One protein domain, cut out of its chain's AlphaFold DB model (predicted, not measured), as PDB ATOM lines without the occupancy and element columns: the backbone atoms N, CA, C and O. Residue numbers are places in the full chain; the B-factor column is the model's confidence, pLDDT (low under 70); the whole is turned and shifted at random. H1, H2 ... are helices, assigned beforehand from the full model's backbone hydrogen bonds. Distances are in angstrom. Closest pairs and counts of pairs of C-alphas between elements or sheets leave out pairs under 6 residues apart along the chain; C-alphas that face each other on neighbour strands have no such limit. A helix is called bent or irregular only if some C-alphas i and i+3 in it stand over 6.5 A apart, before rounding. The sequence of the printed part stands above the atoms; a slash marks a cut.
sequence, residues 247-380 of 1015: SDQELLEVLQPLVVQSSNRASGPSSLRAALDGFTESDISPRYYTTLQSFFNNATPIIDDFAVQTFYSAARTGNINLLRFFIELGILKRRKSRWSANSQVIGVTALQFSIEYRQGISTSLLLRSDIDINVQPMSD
ATOM      1  N   SER A 247      26.828 -28.569  -4.024       83.94
ATOM      2  CA  SER A 247      28.022 -28.313  -4.829       83.94
ATOM      3  C   SER A 247      28.569 -29.611  -5.444       83.94
ATOM      4  O   SER A 247      28.327 -30.708  -4.942       83.94
ATOM      5  N   ASP A 248      29.377 -29.503  -6.506       80.94
ATOM      6  CA  ASP A 248      30.097 -30.666  -7.058       80.94
ATOM      7  C   ASP A 248      31.039 -31.321  -6.029       80.94
ATOM      8  O   ASP A 248      31.349 -32.506  -6.139       80.94
ATOM      9  N   GLN A 249      31.494 -30.561  -5.027       83.31
ATOM     10  CA  GLN A 249      32.341 -31.057  -3.944       83.31
ATOM     11  C   GLN A 249      31.537 -31.908  -2.949       83.31
ATOM     12  O   GLN A 249      31.960 -33.019  -2.647       83.31
ATOM     13  N   GLU A 250      30.359 -31.446  -2.516       84.00
ATOM     14  CA  GLU A 250      29.453 -32.230  -1.657       84.00
ATOM     15  C   GLU A 250      28.996 -33.521  -2.357       84.00
ATOM     16  O   GLU A 250      28.940 -34.577  -1.731       84.00
ATOM     17  N   LEU A 251      28.759 -33.484  -3.676       84.31
ATOM     18  CA  LEU A 251      28.475 -34.697  -4.449       84.31
ATOM     19  C   LEU A 251      29.649 -35.692  -4.418       84.31
ATOM     20  O   LEU A 251      29.427 -36.890  -4.255       84.31
ATOM     21  N   LEU A 252      30.898 -35.232  -4.559       85.62
ATOM     22  CA  LEU A 252      32.068 -36.113  -4.441       85.62
ATOM     23  C   LEU A 252      32.235 -36.670  -3.019       85.62
ATOM     24  O   LEU A 252      32.615 -37.832  -2.876       85.62
ATOM     25  N   GLU A 253      31.916 -35.882  -1.992       86.19
ATOM     26  CA  GLU A 253      31.944 -36.300  -0.582       86.19
ATOM     27  C   GLU A 253      30.863 -37.343  -0.249       86.19
ATOM     28  O   GLU A 253      31.112 -38.208   0.587       86.19
ATOM     29  N   VAL A 254      29.720 -37.342  -0.947       85.50
ATOM     30  CA  VAL A 254      28.705 -38.415  -0.883       85.50
ATOM     31  C   VAL A 254      29.121 -39.647  -1.699       85.50
ATOM     32  O   VAL A 254      28.950 -40.780  -1.250       85.50
ATOM     33  N   LEU A 255      29.710 -39.460  -2.884       86.31
ATOM     34  CA  LEU A 255      30.156 -40.572  -3.732       86.31
ATOM     35  C   LEU A 255      31.322 -41.360  -3.116       86.31
ATOM     36  O   LEU A 255      31.393 -42.575  -3.290       86.31
ATOM     37  N   GLN A 256      32.243 -40.709  -2.400       85.06
ATOM     38  CA  GLN A 256      33.415 -41.369  -1.816       85.06
ATOM     39  C   GLN A 256      33.080 -42.529  -0.852       85.06
ATOM     40  O   GLN A 256      33.599 -43.625  -1.087       85.06
ATOM     41  N   PRO A 257      32.235 -42.371   0.188       83.88
ATOM     42  CA  PRO A 257      31.857 -43.475   1.066       83.88
ATOM     43  C   PRO A 257      31.061 -44.561   0.334       83.88
ATOM     44  O   PRO A 257      31.368 -45.736   0.525       83.88
ATOM     45  N   LEU A 258      30.127 -44.203  -0.558       83.00
ATOM     46  CA  LEU A 258      29.325 -45.176  -1.315       83.00
ATOM     47  C   LEU A 258      30.195 -46.075  -2.211       83.00
ATOM     48  O   LEU A 258      30.032 -47.294  -2.220       83.00
ATOM     49  N   VAL A 259      31.180 -45.495  -2.905       83.81
ATOM     50  CA  VAL A 259      32.134 -46.230  -3.760       83.81
ATOM     51  C   VAL A 259      33.070 -47.121  -2.932       83.81
ATOM     52  O   VAL A 259      33.491 -48.185  -3.390       83.81
ATOM     53  N   VAL A 260      33.409 -46.715  -1.704       77.19
ATOM     54  CA  VAL A 260      34.198 -47.540  -0.773       77.19
ATOM     55  C   VAL A 260      33.359 -48.693  -0.211       77.19
ATOM     56  O   VAL A 260      33.853 -49.818  -0.155       77.19
ATOM     57  N   GLN A 261      32.099 -48.453   0.156       75.81
ATOM     58  CA  GLN A 261      31.183 -49.496   0.630       75.81
ATOM     59  C   GLN A 261      30.915 -50.543  -0.457       75.81
ATOM     60  O   GLN A 261      31.092 -51.736  -0.196       75.81
ATOM     61  N   SER A 262      30.600 -50.115  -1.686       73.38
ATOM     62  CA  SER A 262      30.394 -51.032  -2.814       73.38
ATOM     63  C   SER A 262      31.647 -51.852  -3.128       73.38
ATOM     64  O   SER A 262      31.558 -53.061  -3.318       73.38
ATOM     65  N   SER A 263      32.831 -51.225  -3.100       67.75
ATOM     66  CA  SER A 263      34.106 -51.913  -3.341       67.75
ATOM     67  C   SER A 263      34.457 -52.969  -2.294       67.75
ATOM     68  O   SER A 263      35.203 -53.893  -2.617       67.75
ATOM     69  N   ASN A 264      34.020 -52.789  -1.045       62.38
ATOM     70  CA  ASN A 264      34.467 -53.612   0.077       62.38
ATOM     71  C   ASN A 264      33.467 -54.714   0.453       62.38
ATOM     72  O   ASN A 264      33.884 -55.694   1.063       62.38
ATOM     73  N   ARG A 265      32.166 -54.555   0.143       64.19
ATOM     74  CA  ARG A 265      31.083 -55.475   0.575       64.19
ATOM     75  C   ARG A 265      31.166 -55.847   2.068       64.19
ATOM     76  O   ARG A 265      30.933 -56.989   2.457       64.19
ATOM     77  N   ALA A 266      31.587 -54.877   2.880       50.59
ATOM     78  CA  ALA A 266      31.802 -55.035   4.318       50.59
ATOM     79  C   ALA A 266      30.530 -54.745   5.135       50.59
ATOM     80  O   ALA A 266      30.444 -55.129   6.296       50.59
ATOM     81  N   SER A 267      29.551 -54.075   4.526       55.78
ATOM     82  CA  SER A 267      28.163 -54.033   4.979       55.78
ATOM     83  C   SER A 267      27.368 -55.163   4.320       55.78
ATOM     84  O   SER A 267      27.695 -55.589   3.210       55.78
ATOM     85  N   GLY A 268      26.314 -55.639   4.991       63.34
ATOM     86  CA  GLY A 268      25.371 -56.592   4.398       63.34
ATOM     87  C   GLY A 268      24.721 -56.024   3.123       63.34
ATOM     88  O   GLY A 268      24.595 -54.795   3.019       63.34
ATOM     89  N   PRO A 269      24.303 -56.875   2.160       65.06
ATOM     90  CA  PRO A 269      23.788 -56.436   0.860       65.06
ATOM     91  C   PRO A 269      22.726 -55.336   0.968       65.06
ATOM     92  O   PRO A 269      22.866 -54.293   0.330       65.06
ATOM     93  N   SER A 270      21.749 -55.515   1.860       72.81
ATOM     94  CA  SER A 270      20.635 -54.595   2.116       72.81
ATOM     95  C   SER A 270      21.072 -53.197   2.567       72.81
ATOM     96  O   SER A 270      20.478 -52.202   2.166       72.81
ATOM     97  N   SER A 271      22.162 -53.075   3.334       78.19
ATOM     98  CA  SER A 271      22.664 -51.775   3.813       78.19
ATOM     99  C   SER A 271      23.319 -50.955   2.693       78.19
ATOM    100  O   SER A 271      23.054 -49.761   2.562       78.19
ATOM    101  N   LEU A 272      24.135 -51.593   1.842       78.38
ATOM    102  CA  LEU A 272      24.672 -50.937   0.640       78.38
ATOM    103  C   LEU A 272      23.543 -50.576  -0.333       78.38
ATOM    104  O   LEU A 272      23.554 -49.500  -0.931       78.38
ATOM    105  N   ARG A 273      22.583 -51.489  -0.489       80.62
ATOM    106  CA  ARG A 273      21.423 -51.350  -1.364       80.62
ATOM    107  C   ARG A 273      20.573 -50.137  -0.970       80.62
ATOM    108  O   ARG A 273      20.426 -49.238  -1.791       80.62
ATOM    109  N   ALA A 274      20.159 -50.038   0.294       82.88
ATOM    110  CA  ALA A 274      19.411 -48.898   0.825       82.88
ATOM    111  C   ALA A 274      20.173 -47.563   0.689       82.88
ATOM    112  O   ALA A 274      19.581 -46.540   0.350       82.88
ATOM    113  N   ALA A 275      21.497 -47.560   0.890       84.12
ATOM    114  CA  ALA A 275      22.318 -46.359   0.714       84.12
ATOM    115  C   ALA A 275      22.408 -45.898  -0.757       84.12
ATOM    116  O   ALA A 275      22.432 -44.695  -1.029       84.12
ATOM    117  N   LEU A 276      22.438 -46.837  -1.709       84.50
ATOM    118  CA  LEU A 276      22.339 -46.535  -3.139       84.50
ATOM    119  C   LEU A 276      20.931 -46.067  -3.523       84.50
ATOM    120  O   LEU A 276      20.806 -45.142  -4.323       84.50
ATOM    121  N   ASP A 277      19.887 -46.654  -2.938       85.88
ATOM    122  CA  ASP A 277      18.501 -46.285  -3.233       85.88
ATOM    123  C   ASP A 277      18.185 -44.880  -2.732       85.88
ATOM    124  O   ASP A 277      17.784 -44.049  -3.539       85.88
ATOM    125  N   GLY A 278      18.547 -44.524  -1.496       84.75
ATOM    126  CA  GLY A 278      18.454 -43.135  -1.029       84.75
ATOM    127  C   GLY A 278      19.279 -42.141  -1.869       84.75
ATOM    128  O   GLY A 278      18.904 -40.975  -2.009       84.75
ATOM    129  N   PHE A 279      20.380 -42.585  -2.492       86.19
ATOM    130  CA  PHE A 279      21.128 -41.768  -3.455       86.19
ATOM    131  C   PHE A 279      20.384 -41.602  -4.793       86.19
ATOM    132  O   PHE A 279      20.387 -40.498  -5.340       86.19
ATOM    133  N   THR A 280      19.735 -42.643  -5.326       86.19
ATOM    134  CA  THR A 280      19.032 -42.572  -6.622       86.19
ATOM    135  C   THR A 280      17.583 -42.081  -6.531       86.19
ATOM    136  O   THR A 280      17.093 -41.540  -7.518       86.19
ATOM    137  N   GLU A 281      16.925 -42.177  -5.377       86.81
ATOM    138  CA  GLU A 281      15.658 -41.492  -5.068       86.81
ATOM    139  C   GLU A 281      15.840 -39.977  -4.972       86.81
ATOM    140  O   GLU A 281      14.918 -39.216  -5.268       86.81
ATOM    141  N   SER A 282      17.038 -39.515  -4.591       82.62
ATOM    142  CA  SER A 282      17.345 -38.091  -4.643       82.62
ATOM    143  C   SER A 282      17.263 -37.583  -6.088       82.62
ATOM    144  O   SER A 282      17.796 -38.192  -7.020       82.62
ATOM    145  N   ASP A 283      16.599 -36.440  -6.284       76.19
ATOM    146  CA  ASP A 283      16.484 -35.780  -7.586       76.19
ATOM    147  C   ASP A 283      17.858 -35.215  -8.006       76.19
ATOM    148  O   ASP A 283      18.168 -34.026  -7.848       76.19
ATOM    149  N   ILE A 284      18.731 -36.089  -8.521       79.88
ATOM    150  CA  ILE A 284      20.071 -35.726  -8.989       79.88
ATOM    151  C   ILE A 284      19.928 -34.799 -10.195       79.88
ATOM    152  O   ILE A 284      19.799 -35.230 -11.344       79.88
ATOM    153  N   SER A 285      19.970 -33.497  -9.904       82.38
ATOM    154  CA  SER A 285      19.826 -32.428 -10.884       82.38
ATOM    155  C   SER A 285      20.739 -32.664 -12.099       82.38
ATOM    156  O   SER A 285      21.944 -32.868 -11.917       82.38
ATOM    157  N   PRO A 286      20.229 -32.558 -13.346       81.94
ATOM    158  CA  PRO A 286      21.011 -32.806 -14.562       81.94
ATOM    159  C   PRO A 286      22.309 -31.993 -14.679       81.94
ATOM    160  O   PRO A 286      23.213 -32.365 -15.427       81.94
ATOM    161  N   ARG A 287      22.447 -30.902 -13.913       83.44
ATOM    162  CA  ARG A 287      23.688 -30.120 -13.804       83.44
ATOM    163  C   ARG A 287      24.897 -30.945 -13.342       83.44
ATOM    164  O   ARG A 287      26.008 -30.635 -13.753       83.44
ATOM    165  N   TYR A 288      24.689 -32.005 -12.556       86.31
ATOM    166  CA  TYR A 288      25.764 -32.895 -12.103       86.31
ATOM    167  C   TYR A 288      26.172 -33.935 -13.146       86.31
ATOM    168  O   TYR A 288      27.137 -34.663 -12.923       86.31
ATOM    169  N   TYR A 289      25.470 -34.057 -14.276       88.81
ATOM    170  CA  TYR A 289      25.745 -35.134 -15.234       88.81
ATOM    171  C   TYR A 289      27.111 -34.968 -15.897       88.81
ATOM    172  O   TYR A 289      27.738 -35.960 -16.244       88.81
ATOM    173  N   THR A 290      27.640 -33.748 -15.982       86.94
ATOM    174  CA  THR A 290      29.033 -33.479 -16.373       86.94
ATOM    175  C   THR A 290      30.033 -34.006 -15.336       86.94
ATOM    176  O   THR A 290      31.020 -34.649 -15.703       86.94
ATOM    177  N   THR A 291      29.767 -33.797 -14.046       88.44
ATOM    178  CA  THR A 291      30.581 -34.276 -12.916       88.44
ATOM    179  C   THR A 291      30.531 -35.798 -12.797       88.44
ATOM    180  O   THR A 291      31.583 -36.441 -12.772       88.44
ATOM    181  N   LEU A 292      29.337 -36.395 -12.851       88.81
ATOM    182  CA  LEU A 292      29.141 -37.846 -12.896       88.81
ATOM    183  C   LEU A 292      29.765 -38.461 -14.153       88.81
ATOM    184  O   LEU A 292      30.446 -39.475 -14.055       88.81
ATOM    185  N   GLN A 293      29.625 -37.847 -15.330       90.88
ATOM    186  CA  GLN A 293      30.277 -38.325 -16.553       90.88
ATOM    187  C   GLN A 293      31.801 -38.261 -16.421       90.88
ATOM    188  O   GLN A 293      32.492 -39.196 -16.813       90.88
ATOM    189  N   SER A 294      32.351 -37.197 -15.829       87.50
ATOM    190  CA  SER A 294      33.782 -37.096 -15.525       87.50
ATOM    191  C   SER A 294      34.237 -38.186 -14.545       87.50
ATOM    192  O   SER A 294      35.302 -38.772 -14.751       87.50
ATOM    193  N   PHE A 295      33.422 -38.501 -13.528       87.81
ATOM    194  CA  PHE A 295      33.654 -39.580 -12.564       87.81
ATOM    195  C   PHE A 295      33.634 -40.962 -13.239       87.81
ATOM    196  O   PHE A 295      34.652 -41.660 -13.228       87.81
ATOM    197  N   PHE A 296      32.539 -41.322 -13.913       87.25
ATOM    198  CA  PHE A 296      32.347 -42.615 -14.579       87.25
ATOM    199  C   PHE A 296      33.207 -42.813 -15.834       87.25
ATOM    200  O   PHE A 296      33.426 -43.949 -16.250       87.25
ATOM    201  N   ASN A 297      33.782 -41.756 -16.414       85.56
ATOM    202  CA  ASN A 297      34.809 -41.881 -17.453       85.56
ATOM    203  C   ASN A 297      36.175 -42.352 -16.909       85.56
ATOM    204  O   ASN A 297      37.065 -42.674 -17.700       85.56
ATOM    205  N   ASN A 298      36.382 -42.418 -15.587       83.25
ATOM    206  CA  ASN A 298      37.598 -43.012 -15.031       83.25
ATOM    207  C   ASN A 298      37.516 -44.543 -15.103       83.25
ATOM    208  O   ASN A 298      36.714 -45.179 -14.417       83.25
ATOM    209  N   ALA A 299      38.373 -45.130 -15.938       74.19
ATOM    210  CA  ALA A 299      38.453 -46.567 -16.179       74.19
ATOM    211  C   ALA A 299      39.108 -47.329 -15.007       74.19
ATOM    212  O   ALA A 299      40.266 -47.742 -15.091       74.19
ATOM    213  N   THR A 300      38.385 -47.493 -13.895       83.25
ATOM    214  CA  THR A 300      38.748 -48.418 -12.808       83.25
ATOM    215  C   THR A 300      37.645 -49.468 -12.600       83.25
ATOM    216  O   THR A 300      36.468 -49.108 -12.671       83.25
ATOM    217  N   PRO A 301      37.986 -50.737 -12.289       76.75
ATOM    218  CA  PRO A 301      36.990 -51.791 -12.059       76.75
ATOM    219  C   PRO A 301      36.012 -51.487 -10.915       76.75
ATOM    220  O   PRO A 301      34.861 -51.892 -10.964       76.75
ATOM    221  N   ILE A 302      36.452 -50.728  -9.906       79.75
ATOM    222  CA  ILE A 302      35.601 -50.307  -8.784       79.75
ATOM    223  C   ILE A 302      34.531 -49.311  -9.255       79.75
ATOM    224  O   ILE A 302      33.381 -49.393  -8.840       79.75
ATOM    225  N   ILE A 303      34.891 -48.388 -10.153       85.62
ATOM    226  CA  ILE A 303      33.944 -47.426 -10.735       85.62
ATOM    227  C   ILE A 303      33.010 -48.113 -11.743       85.62
ATOM    228  O   ILE A 303      31.880 -47.667 -11.898       85.62
ATOM    229  N   ASP A 304      33.443 -49.203 -12.394       86.44
ATOM    230  CA  ASP A 304      32.546 -50.064 -13.182       86.44
ATOM    231  C   ASP A 304      31.489 -50.737 -12.311       86.44
ATOM    232  O   ASP A 304      30.307 -50.651 -12.632       86.44
ATOM    233  N   ASP A 305      31.908 -51.380 -11.220       84.19
ATOM    234  CA  ASP A 305      30.999 -52.067 -10.300       84.19
ATOM    235  C   ASP A 305      30.014 -51.074  -9.672       84.19
ATOM    236  O   ASP A 305      28.804 -51.247  -9.783       84.19
ATOM    237  N   PHE A 306      30.515 -49.948  -9.152       88.00
ATOM    238  CA  PHE A 306      29.674 -48.872  -8.631       88.00
ATOM    239  C   PHE A 306      28.709 -48.297  -9.687       88.00
ATOM    240  O   PHE A 306      27.559 -48.012  -9.360       88.00
ATOM    241  N   ALA A 307      29.117 -48.167 -10.957       91.56
ATOM    242  CA  ALA A 307      28.216 -47.750 -12.038       91.56
ATOM    243  C   ALA A 307      27.095 -48.768 -12.281       91.56
ATOM    244  O   ALA A 307      25.944 -48.373 -12.442       91.56
ATOM    245  N   VAL A 308      27.415 -50.066 -12.281       90.94
ATOM    246  CA  VAL A 308      26.436 -51.151 -12.447       90.94
ATOM    247  C   VAL A 308      25.461 -51.193 -11.265       90.94
ATOM    248  O   VAL A 308      24.254 -51.220 -11.486       90.94
ATOM    249  N   GLN A 309      25.949 -51.093 -10.026       89.81
ATOM    250  CA  GLN A 309      25.091 -51.058  -8.835       89.81
ATOM    251  C   GLN A 309      24.209 -49.796  -8.785       89.81
ATOM    252  O   GLN A 309      23.021 -49.884  -8.480       89.81
ATOM    253  N   THR A 310      24.743 -48.628  -9.163       91.62
ATOM    254  CA  THR A 310      23.950 -47.384  -9.274       91.62
ATOM    255  C   THR A 310      22.899 -47.487 -10.385       91.62
ATOM    256  O   THR A 310      21.787 -46.992 -10.228       91.62
ATOM    257  N   PHE A 311      23.213 -48.155 -11.500       95.06
ATOM    258  CA  PHE A 311      22.267 -48.406 -12.589       95.06
ATOM    259  C   PHE A 311      21.131 -49.349 -12.161       95.06
ATOM    260  O   PHE A 311      19.975 -49.084 -12.478       95.06
ATOM    261  N   TYR A 312      21.434 -50.396 -11.386       94.25
ATOM    262  CA  TYR A 312      20.423 -51.271 -10.782       94.25
ATOM    263  C   TYR A 312      19.560 -50.537  -9.757       94.25
ATOM    264  O   TYR A 312      18.344 -50.684  -9.770       94.25
ATOM    265  N   SER A 313      20.161 -49.713  -8.901       92.75
ATOM    266  CA  SER A 313      19.428 -48.867  -7.955       92.75
ATOM    267  C   SER A 313      18.473 -47.904  -8.676       92.75
ATOM    268  O   SER A 313      17.278 -47.932  -8.407       92.75
ATOM    269  N   ALA A 314      18.931 -47.190  -9.711       95.12
ATOM    270  CA  ALA A 314      18.075 -46.338 -10.545       95.12
ATOM    271  C   ALA A 314      16.945 -47.104 -11.273       95.12
ATOM    272  O   ALA A 314      15.920 -46.511 -11.619       95.12
ATOM    273  N   ALA A 315      17.107 -48.411 -11.512       95.94
ATOM    274  CA  ALA A 315      16.040 -49.258 -12.040       95.94
ATOM    275  C   ALA A 315      14.971 -49.578 -10.983       95.94
ATOM    276  O   ALA A 315      13.788 -49.529 -11.314       95.94
ATOM    277  N   ARG A 316      15.380 -49.834  -9.729       93.38
ATOM    278  CA  ARG A 316      14.499 -50.149  -8.584       93.38
ATOM    279  C   ARG A 316      13.759 -48.923  -8.044       93.38
ATOM    280  O   ARG A 316      12.579 -49.019  -7.724       93.38
ATOM    281  N   THR A 317      14.408 -47.759  -8.022       93.75
ATOM    282  CA  THR A 317      13.832 -46.487  -7.535       93.75
ATOM    283  C   THR A 317      13.070 -45.698  -8.602       93.75
ATOM    284  O   THR A 317      12.457 -44.676  -8.308       93.75
ATOM    285  N   GLY A 318      13.103 -46.140  -9.863       94.88
ATOM    286  CA  GLY A 318      12.378 -45.475 -10.948       94.88
ATOM    287  C   GLY A 318      13.059 -44.221 -11.511       94.88
ATOM    288  O   GLY A 318      12.449 -43.517 -12.321       94.88
ATOM    289  N   ASN A 319      14.314 -43.924 -11.137       94.75
ATOM    290  CA  ASN A 319      15.028 -42.733 -11.610       94.75
ATOM    291  C   ASN A 319      15.420 -42.840 -13.098       94.75
ATOM    292  O   ASN A 319      16.558 -43.143 -13.481       94.75
ATOM    293  N   ILE A 320      14.455 -42.519 -13.961       95.44
ATOM    294  CA  ILE A 320      14.600 -42.536 -15.418       95.44
ATOM    295  C   ILE A 320      15.741 -41.643 -15.920       95.44
ATOM    296  O   ILE A 320      16.351 -41.952 -16.946       95.44
ATOM    297  N   ASN A 321      16.051 -40.545 -15.230       93.44
ATOM    298  CA  ASN A 321      17.077 -39.613 -15.684       93.44
ATOM    299  C   ASN A 321      18.480 -40.224 -15.502       93.44
ATOM    300  O   ASN A 321      19.286 -40.184 -16.436       93.44
ATOM    301  N   LEU A 322      18.730 -40.901 -14.372       93.06
ATOM    302  CA  LEU A 322      19.949 -41.689 -14.158       93.06
ATOM    303  C   LEU A 322      20.035 -42.899 -15.098       93.06
ATOM    304  O   LEU A 322      21.099 -43.140 -15.671       93.06
ATOM    305  N   LEU A 323      18.934 -43.622 -15.334       95.31
ATOM    306  CA  LEU A 323      18.921 -44.718 -16.311       95.31
ATOM    307  C   LEU A 323      19.316 -44.238 -17.714       95.31
ATOM    308  O   LEU A 323      20.205 -44.823 -18.334       95.31
ATOM    309  N   ARG A 324      18.713 -43.143 -18.202       95.44
ATOM    310  CA  ARG A 324      19.084 -42.533 -19.494       95.44
ATOM    311  C   ARG A 324      20.555 -42.143 -19.520       95.44
ATOM    312  O   ARG A 324      21.248 -42.497 -20.469       95.44
ATOM    313  N   PHE A 325      21.041 -41.494 -18.466       94.19
ATOM    314  CA  PHE A 325      22.441 -41.106 -18.330       94.19
ATOM    315  C   PHE A 325      23.401 -42.307 -18.462       94.19
ATOM    316  O   PHE A 325      24.338 -42.255 -19.261       94.19
ATOM    317  N   PHE A 326      23.154 -43.428 -17.776       94.19
ATOM    318  CA  PHE A 326      23.995 -44.630 -17.904       94.19
ATOM    319  C   PHE A 326      23.870 -45.325 -19.275       94.19
ATOM    320  O   PHE A 326      24.869 -45.816 -19.819       94.19
ATOM    321  N   ILE A 327      22.682 -45.326 -19.887       94.56
ATOM    322  CA  ILE A 327      22.472 -45.821 -21.261       94.56
ATOM    323  C   ILE A 327      23.256 -44.960 -22.272       94.56
ATOM    324  O   ILE A 327      23.928 -45.493 -23.164       94.56
ATOM    325  N   GLU A 328      23.260 -43.636 -22.097       92.94
ATOM    326  CA  GLU A 328      24.034 -42.682 -22.901       92.94
ATOM    327  C   GLU A 328      25.549 -42.854 -22.709       92.94
ATOM    328  O   GLU A 328      26.273 -42.950 -23.709       92.94
ATOM    329  N   LEU A 329      26.028 -43.012 -21.464       91.19
ATOM    330  CA  LEU A 329      27.412 -43.417 -21.155       91.19
ATOM    331  C   LEU A 329      27.793 -44.736 -21.843       91.19
ATOM    332  O   LEU A 329      28.947 -44.933 -22.225       91.19
ATOM    333  N   GLY A 330      26.815 -45.609 -22.082       91.69
ATOM    334  CA  GLY A 330      26.976 -46.813 -22.881       91.69
ATOM    335  C   GLY A 330      27.063 -48.106 -22.088       91.69
ATOM    336  O   GLY A 330      27.656 -49.056 -22.600       91.69
ATOM    337  N   ILE A 331      26.464 -48.163 -20.895       91.12
ATOM    338  CA  ILE A 331      26.432 -49.377 -20.065       91.12
ATOM    339  C   ILE A 331      25.818 -50.578 -20.812       91.12
ATOM    340  O   ILE A 331      26.321 -51.694 -20.723       91.12
ATOM    341  N   LEU A 332      24.824 -50.320 -21.673       91.06
ATOM    342  CA  LEU A 332      24.165 -51.324 -22.521       91.06
ATOM    343  C   LEU A 332      24.785 -51.474 -23.930       91.06
ATOM    344  O   LEU A 332      24.293 -52.247 -24.752       91.06
ATOM    345  N   LYS A 333      25.858 -50.744 -24.277       88.88
ATOM    346  CA  LYS A 333      26.411 -50.770 -25.648       88.88
ATOM    347  C   LYS A 333      27.260 -52.025 -25.881       88.88
ATOM    348  O   LYS A 333      28.411 -52.086 -25.448       88.88
ATOM    349  N   ARG A 334      26.737 -52.963 -26.685       76.12
ATOM    350  CA  ARG A 334      27.391 -54.225 -27.106       76.12
ATOM    351  C   ARG A 334      28.764 -54.067 -27.794       76.12
ATOM    352  O   ARG A 334      29.540 -55.016 -27.824       76.12
ATOM    353  N   ARG A 335      29.100 -52.909 -28.386       70.56
ATOM    354  CA  ARG A 335      30.351 -52.711 -29.161       70.56
ATOM    355  C   ARG A 335      31.335 -51.762 -28.465       70.56
ATOM    356  O   ARG A 335      31.059 -50.573 -28.354       70.56
ATOM    357  N   LYS A 336      32.525 -52.278 -28.117       67.00
ATOM    358  CA  LYS A 336      33.707 -51.526 -27.627       67.00
ATOM    359  C   LYS A 336      33.471 -50.620 -26.397       67.00
ATOM    360  O   LYS A 336      34.213 -49.658 -26.208       67.00
ATOM    361  N   SER A 337      32.475 -50.911 -25.560       75.12
ATOM    362  CA  SER A 337      32.317 -50.264 -24.250       75.12
ATOM    363  C   SER A 337      33.078 -51.042 -23.169       75.12
ATOM    364  O   SER A 337      33.389 -52.218 -23.348       75.12
ATOM    365  N   ARG A 338      33.360 -50.410 -22.024       80.56
ATOM    366  CA  ARG A 338      33.971 -51.085 -20.858       80.56
ATOM    367  C   ARG A 338      33.073 -52.180 -20.254       80.56
ATOM    368  O   ARG A 338      33.582 -53.148 -19.706       80.56
ATOM    369  N   TRP A 339      31.760 -52.079 -20.470       82.94
ATOM    370  CA  TRP A 339      30.748 -53.048 -20.040       82.94
ATOM    371  C   TRP A 339      30.369 -54.082 -21.116       82.94
ATOM    372  O   TRP A 339      29.528 -54.940 -20.860       82.94
ATOM    373  N   SER A 340      30.946 -54.033 -22.327       81.31
ATOM    374  CA  SER A 340      30.363 -54.715 -23.496       81.31
ATOM    375  C   SER A 340      30.213 -56.228 -23.345       81.31
ATOM    376  O   SER A 340      29.245 -56.772 -23.872       81.31
ATOM    377  N   ALA A 341      31.119 -56.883 -22.609       80.06
ATOM    378  CA  ALA A 341      31.053 -58.321 -22.329       80.06
ATOM    379  C   ALA A 341      29.757 -58.722 -21.600       80.06
ATOM    380  O   ALA A 341      29.170 -59.746 -21.924       80.06
ATOM    381  N   ASN A 342      29.280 -57.870 -20.687       86.06
ATOM    382  CA  ASN A 342      28.180 -58.174 -19.769       86.06
ATOM    383  C   ASN A 342      26.953 -57.273 -19.987       86.06
ATOM    384  O   ASN A 342      25.979 -57.359 -19.250       86.06
ATOM    385  N   SER A 343      26.982 -56.409 -21.009       90.81
ATOM    386  CA  SER A 343      25.947 -55.399 -21.290       90.81
ATOM    387  C   SER A 343      24.519 -55.949 -21.403       90.81
ATOM    388  O   SER A 343      23.569 -55.236 -21.094       90.81
ATOM    389  N   GLN A 344      24.358 -57.207 -21.824       93.00
ATOM    390  CA  GLN A 344      23.059 -57.883 -21.884       93.00
ATOM    391  C   GLN A 344      22.593 -58.328 -20.501       93.00
ATOM    392  O   GLN A 344      21.514 -57.939 -20.082       93.00
ATOM    393  N   VAL A 345      23.450 -59.040 -19.767       90.88
ATOM    394  CA  VAL A 345      23.198 -59.473 -18.387       90.88
ATOM    395  C   VAL A 345      22.878 -58.273 -17.484       90.88
ATOM    396  O   VAL A 345      21.907 -58.307 -16.733       90.88
ATOM    397  N   ILE A 346      23.624 -57.168 -17.618       92.38
ATOM    398  CA  ILE A 346      23.354 -55.898 -16.920       92.38
ATOM    399  C   ILE A 346      21.992 -55.320 -17.336       92.38
ATOM    400  O   ILE A 346      21.221 -54.888 -16.483       92.38
ATOM    401  N   GLY A 347      21.671 -55.321 -18.633       94.81
ATOM    402  CA  GLY A 347      20.383 -54.842 -19.136       94.81
ATOM    403  C   GLY A 347      19.192 -55.635 -18.597       94.81
ATOM    404  O   GLY A 347      18.255 -55.035 -18.079       94.81
ATOM    405  N   VAL A 348      19.245 -56.966 -18.674       94.31
ATOM    406  CA  VAL A 348      18.188 -57.861 -18.178       94.31
ATOM    407  C   VAL A 348      18.053 -57.759 -16.662       94.31
ATOM    408  O   VAL A 348      16.938 -57.643 -16.169       94.31
ATOM    409  N   THR A 349      19.159 -57.730 -15.916       93.62
ATOM    410  CA  THR A 349      19.111 -57.610 -14.448       93.62
ATOM    411  C   THR A 349      18.485 -56.274 -14.023       93.62
ATOM    412  O   THR A 349      17.638 -56.247 -13.137       93.62
ATOM    413  N   ALA A 350      18.815 -55.168 -14.703       95.44
ATOM    414  CA  ALA A 350      18.152 -53.882 -14.477       95.44
ATOM    415  C   ALA A 350      16.658 -53.914 -14.854       95.44
ATOM    416  O   ALA A 350      15.838 -53.341 -14.143       95.44
ATOM    417  N   LEU A 351      16.297 -54.590 -15.950       96.62
ATOM    418  CA  LEU A 351      14.908 -54.743 -16.389       96.62
ATOM    419  C   LEU A 351      14.085 -55.569 -15.391       96.62
ATOM    420  O   LEU A 351      12.978 -55.173 -15.048       96.62
ATOM    421  N   GLN A 352      14.630 -56.675 -14.883       94.62
ATOM    422  CA  GLN A 352      14.008 -57.451 -13.813       94.62
ATOM    423  C   GLN A 352      13.777 -56.576 -12.579       94.62
ATOM    424  O   GLN A 352      12.664 -56.516 -12.069       94.62
ATOM    425  N   PHE A 353      14.798 -55.842 -12.139       93.94
ATOM    426  CA  PHE A 353      14.694 -54.942 -10.996       93.94
ATOM    427  C   PHE A 353      13.630 -53.845 -11.170       93.94
ATOM    428  O   PHE A 353      12.916 -53.539 -10.217       93.94
ATOM    429  N   SER A 354      13.457 -53.277 -12.370       96.00
ATOM    430  CA  SER A 354      12.368 -52.320 -12.604       96.00
ATOM    431  C   SER A 354      10.980 -52.974 -12.627       96.00
ATOM    432  O   SER A 354       9.985 -52.282 -12.439       96.00
ATOM    433  N   ILE A 355      10.891 -54.290 -12.828       95.12
ATOM    434  CA  ILE A 355       9.639 -55.059 -12.773       95.12
ATOM    435  C   ILE A 355       9.311 -55.451 -11.326       95.12
ATOM    436  O   ILE A 355       8.202 -55.174 -10.875       95.12
ATOM    437  N   GLU A 356      10.283 -55.990 -10.578       92.06
ATOM    438  CA  GLU A 356      10.168 -56.332  -9.146       92.06
ATOM    439  C   GLU A 356       9.618 -55.150  -8.318       92.06
ATOM    440  O   GLU A 356       8.702 -55.314  -7.511       92.06
ATOM    441  N   TYR A 357      10.113 -53.936  -8.587       92.69
ATOM    442  CA  TYR A 357       9.707 -52.698  -7.908       92.69
ATOM    443  C   TYR A 357       8.592 -51.919  -8.645       92.69
ATOM    444  O   TYR A 357       8.342 -50.755  -8.338       92.69
ATOM    445  N   ARG A 358       7.913 -52.531  -9.632       94.06
ATOM    446  CA  ARG A 358       6.783 -51.953 -10.403       94.06
ATOM    447  C   ARG A 358       7.065 -50.588 -11.067       94.06
ATOM    448  O   ARG A 358       6.159 -49.791 -11.314       94.06
ATOM    449  N   GLN A 359       8.317 -50.323 -11.433       95.81
ATOM    450  CA  GLN A 359       8.781 -49.077 -12.049       95.81
ATOM    451  C   GLN A 359       8.485 -49.029 -13.558       95.81
ATOM    452  O   GLN A 359       9.393 -48.989 -14.393       95.81
ATOM    453  N   GLY A 360       7.203 -49.003 -13.937       95.56
ATOM    454  CA  GLY A 360       6.745 -49.130 -15.333       95.56
ATOM    455  C   GLY A 360       7.379 -48.148 -16.337       95.56
ATOM    456  O   GLY A 360       7.601 -48.497 -17.500       95.56
ATOM    457  N   ILE A 361       7.753 -46.940 -15.896       95.62
ATOM    458  CA  ILE A 361       8.478 -45.947 -16.711       95.62
ATOM    459  C   ILE A 361       9.919 -46.405 -17.016       95.62
ATOM    460  O   ILE A 361      10.380 -46.272 -18.155       95.62
ATOM    461  N   SER A 362      10.614 -46.973 -16.027       96.38
ATOM    462  CA  SER A 362      11.951 -47.562 -16.176       96.38
ATOM    463  C   SER A 362      11.908 -48.834 -17.018       96.38
ATOM    464  O   SER A 362      12.670 -48.946 -17.979       96.38
ATOM    465  N   THR A 363      10.952 -49.728 -16.750       97.44
ATOM    466  CA  THR A 363      10.688 -50.936 -17.550       97.44
ATOM    467  C   THR A 363      10.458 -50.577 -19.020       97.44
ATOM    468  O   THR A 363      11.134 -51.100 -19.903       97.44
ATOM    469  N   SER A 364       9.615 -49.577 -19.299       96.81
ATOM    470  CA  SER A 364       9.370 -49.071 -20.660       96.81
ATOM    471  C   SER A 364      10.613 -48.499 -21.353       96.81
ATOM    472  O   SER A 364      10.714 -48.563 -22.579       96.81
ATOM    473  N   LEU A 365      11.550 -47.899 -20.613       97.19
ATOM    474  CA  LEU A 365      12.813 -47.403 -21.171       97.19
ATOM    475  C   LEU A 365      13.785 -48.554 -21.472       97.19
ATOM    476  O   LEU A 365      14.447 -48.548 -22.514       97.19
ATOM    477  N   LEU A 366      13.864 -49.536 -20.575       96.75
ATOM    478  CA  LEU A 366      14.756 -50.685 -20.701       96.75
ATOM    479  C   LEU A 366      14.293 -51.627 -21.823       96.75
ATOM    480  O   LEU A 366      15.111 -51.971 -22.671       96.75
ATOM    481  N   LEU A 367      12.992 -51.910 -21.953       96.06
ATOM    482  CA  LEU A 367      12.428 -52.683 -23.077       96.06
ATOM    483  C   LEU A 367      12.630 -52.022 -24.454       96.06
ATOM    484  O   LEU A 367      12.617 -52.700 -25.476       96.06
ATOM    485  N   ARG A 368      12.837 -50.698 -24.508       95.25
ATOM    486  CA  ARG A 368      13.191 -49.971 -25.747       95.25
ATOM    487  C   ARG A 368      14.689 -50.004 -26.069       95.25
ATOM    488  O   ARG A 368      15.097 -49.475 -27.105       95.25
ATOM    489  N   SER A 369      15.509 -50.572 -25.189       93.56
ATOM    490  CA  SER A 369      16.945 -50.771 -25.402       93.56
ATOM    491  C   SER A 369      17.208 -52.140 -26.051       93.56
ATOM    492  O   SER A 369      16.393 -53.045 -25.939       93.56
ATOM    493  N   ASP A 370      18.353 -52.309 -26.729       91.31
ATOM    494  CA  ASP A 370      18.769 -53.571 -27.388       91.31
ATOM    495  C   ASP A 370      19.222 -54.626 -26.350       91.31
ATOM    496  O   ASP A 370      20.409 -54.956 -26.228       91.31
ATOM    497  N   ILE A 371      18.264 -55.084 -25.540       93.81
ATOM    498  CA  ILE A 371      18.406 -56.075 -24.471       93.81
ATOM    499  C   ILE A 371      17.719 -57.368 -24.918       93.81
ATOM    500  O   ILE A 371      16.539 -57.371 -25.259       93.81
ATOM    501  N   ASP A 372      18.458 -58.472 -24.896       93.06
ATOM    502  CA  ASP A 372      17.914 -59.811 -25.089       93.06
ATOM    503  C   ASP A 372      17.268 -60.307 -23.788       93.06
ATOM    504  O   ASP A 372      17.956 -60.698 -22.848       93.06
ATOM    505  N   ILE A 373      15.936 -60.269 -23.740       94.12
ATOM    506  CA  ILE A 373      15.104 -60.662 -22.590       94.12
ATOM    507  C   ILE A 373      15.218 -62.146 -22.202       94.12
ATOM    508  O   ILE A 373      14.726 -62.529 -21.142       94.12
ATOM    509  N   ASN A 374      15.872 -62.966 -23.034       91.88
ATOM    510  CA  ASN A 374      16.105 -64.394 -22.806       91.88
ATOM    511  C   ASN A 374      17.525 -64.702 -22.298       91.88
ATOM    512  O   ASN A 374      17.936 -65.861 -22.262       91.88
ATOM    513  N   VAL A 375      18.294 -63.682 -21.909       90.75
ATOM    514  CA  VAL A 375      19.542 -63.854 -21.154       90.75
ATOM    515  C   VAL A 375      19.213 -64.000 -19.667       90.75
ATOM    516  O   VAL A 375      18.330 -63.315 -19.162       90.75
ATOM    517  N   GLN A 376      19.936 -64.867 -18.954       88.06
ATOM    518  CA  GLN A 376      19.773 -65.029 -17.510       88.06
ATOM    519  C   GLN A 376      20.146 -63.720 -16.779       88.06
ATOM    520  O   GLN A 376      21.259 -63.214 -16.973       88.06
ATOM    521  N   PRO A 377      19.260 -63.150 -15.946       86.38
ATOM    522  CA  PRO A 377      19.618 -62.075 -15.034       86.38
ATOM    523  C   PRO A 377      20.426 -62.614 -13.847       86.38
ATOM    524  O   PRO A 377      20.432 -63.809 -13.564       86.38
ATOM    525  N   MET A 378      21.088 -61.720 -13.116       81.94
ATOM    526  CA  MET A 378      21.902 -62.075 -11.940       81.94
ATOM    527  C   MET A 378      21.175 -61.861 -10.610       81.94
ATOM    528  O   MET A 378      21.822 -61.796  -9.569       81.94
ATOM    529  N   SER A 379      19.857 -61.660 -10.636       70.31
ATOM    530  CA  SER A 379      19.065 -61.512  -9.416       70.31
ATOM    531  C   SER A 379      18.823 -62.880  -8.786       70.31
ATOM    532  O   SER A 379      18.354 -63.801  -9.457       70.31
ATOM    533  N   ASP A 380      19.049 -62.984  -7.478       66.50
ATOM    534  CA  ASP A 380      18.781 -64.198  -6.702       66.50
ATOM    535  C   ASP A 380      17.278 -64.564  -6.647       66.50
ATOM    536  O   ASP A 380      16.939 -65.669  -6.221       66.50
TER     537      ASP A 380
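Overview. This is residues 247 to 380 of the 1015 residues of an uncharacterized protein of Orbilia oligospora (UniProt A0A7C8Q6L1). Helix H4 runs through the core, with the hairpin of H1, the longest helix, and H2 packed across it on one side, and H5 and H6 running beside it on the other. Short H7 folds back beside H6 and also packs on H5, while H3 sits near the beginning of H1 and beside H5; residues 265 to 270, of which 269 and 270 belong to H2, stick out. The 134 printed residues include seven named helices, H1 to H7 in chain order, and no named strand, an all helix class. The whole is compact and rounded, with a radius of gyration of the C-alphas of 13.9 A and spans of 40 by 31 by 27 A.

Along the chain. Find C-alpha 248 at (30.097, -30.666, -7.058); from there H1, residues 248 to 264, runs 24.4 A. It is neither bent nor irregular, but only just: C-alphas 254 and 257 are 6.3 A apart. H2 is residues 269 to 281, 18.0 A. H3, residues 286 to 296, 15.0 A, is only just irregular, with C-alphas 287 and 290 6.8 A apart. Look for H4, residues 301 to 316, 22.8 A, from C-alpha 301 at (36.990, -51.791, -12.059). H5 is residues 320 to 329, 14.1 A; H6 is residues 343 to 356, 19.9 A; H7, residues 360 to 366, 9.8 A, ends at C-alpha 366 at (14.756, -50.685, -20.701).

Arrangement. Start at H1, whose residues 259 to 263 touch H4, the hub that touches five helices; the closest C-alphas, Ser 263 and Ile 302, are 5.9 A apart, and the lines are about perpendicular at 79 degrees. H1 and H2 form a hairpin at a shallow tilt of 22 degrees, opposite ways, closest at C-alphas 261 and 272, 6.7 A. H2 touches H4 at C-alphas 277 and 313, 5.5 A. H3 and H4, a hairpin, only just touch, with 3 pairs of C-alphas within 8 A, closest at 296 and 303, 6.4 A. H4 and H6 touch at C-alphas 315 and 354, 4.8 A, a shallow tilt of 32 degrees, the same way. H4 and H5, a hairpin, touch at C-alphas 314 and 323, 6.0 A. H7 touches H6, its hairpin partner, at C-alphas 363 and 354, 5.4 A, and H5 at 362 and 320, 5.7 A. H1 and H6 are apart. Each O i to N i+4 pair is within hydrogen-bond range in H2, H4, H5, H6 and H7, against 11 of 13 in H1 and 5 of 7 in H3.

Size, cuts and confidence. The farthest C-alphas, Ser 247 and Asn 374, are 42.0 A apart. The printed part has no cut. The link from H5 to H6, residues 330 to 342, is long; the other links are tight. Residues 367 to 380 hold no named element. The mean pLDDT of the printed part is 86.3; look for values under 70 at residues 263 to 269, 336 and 380.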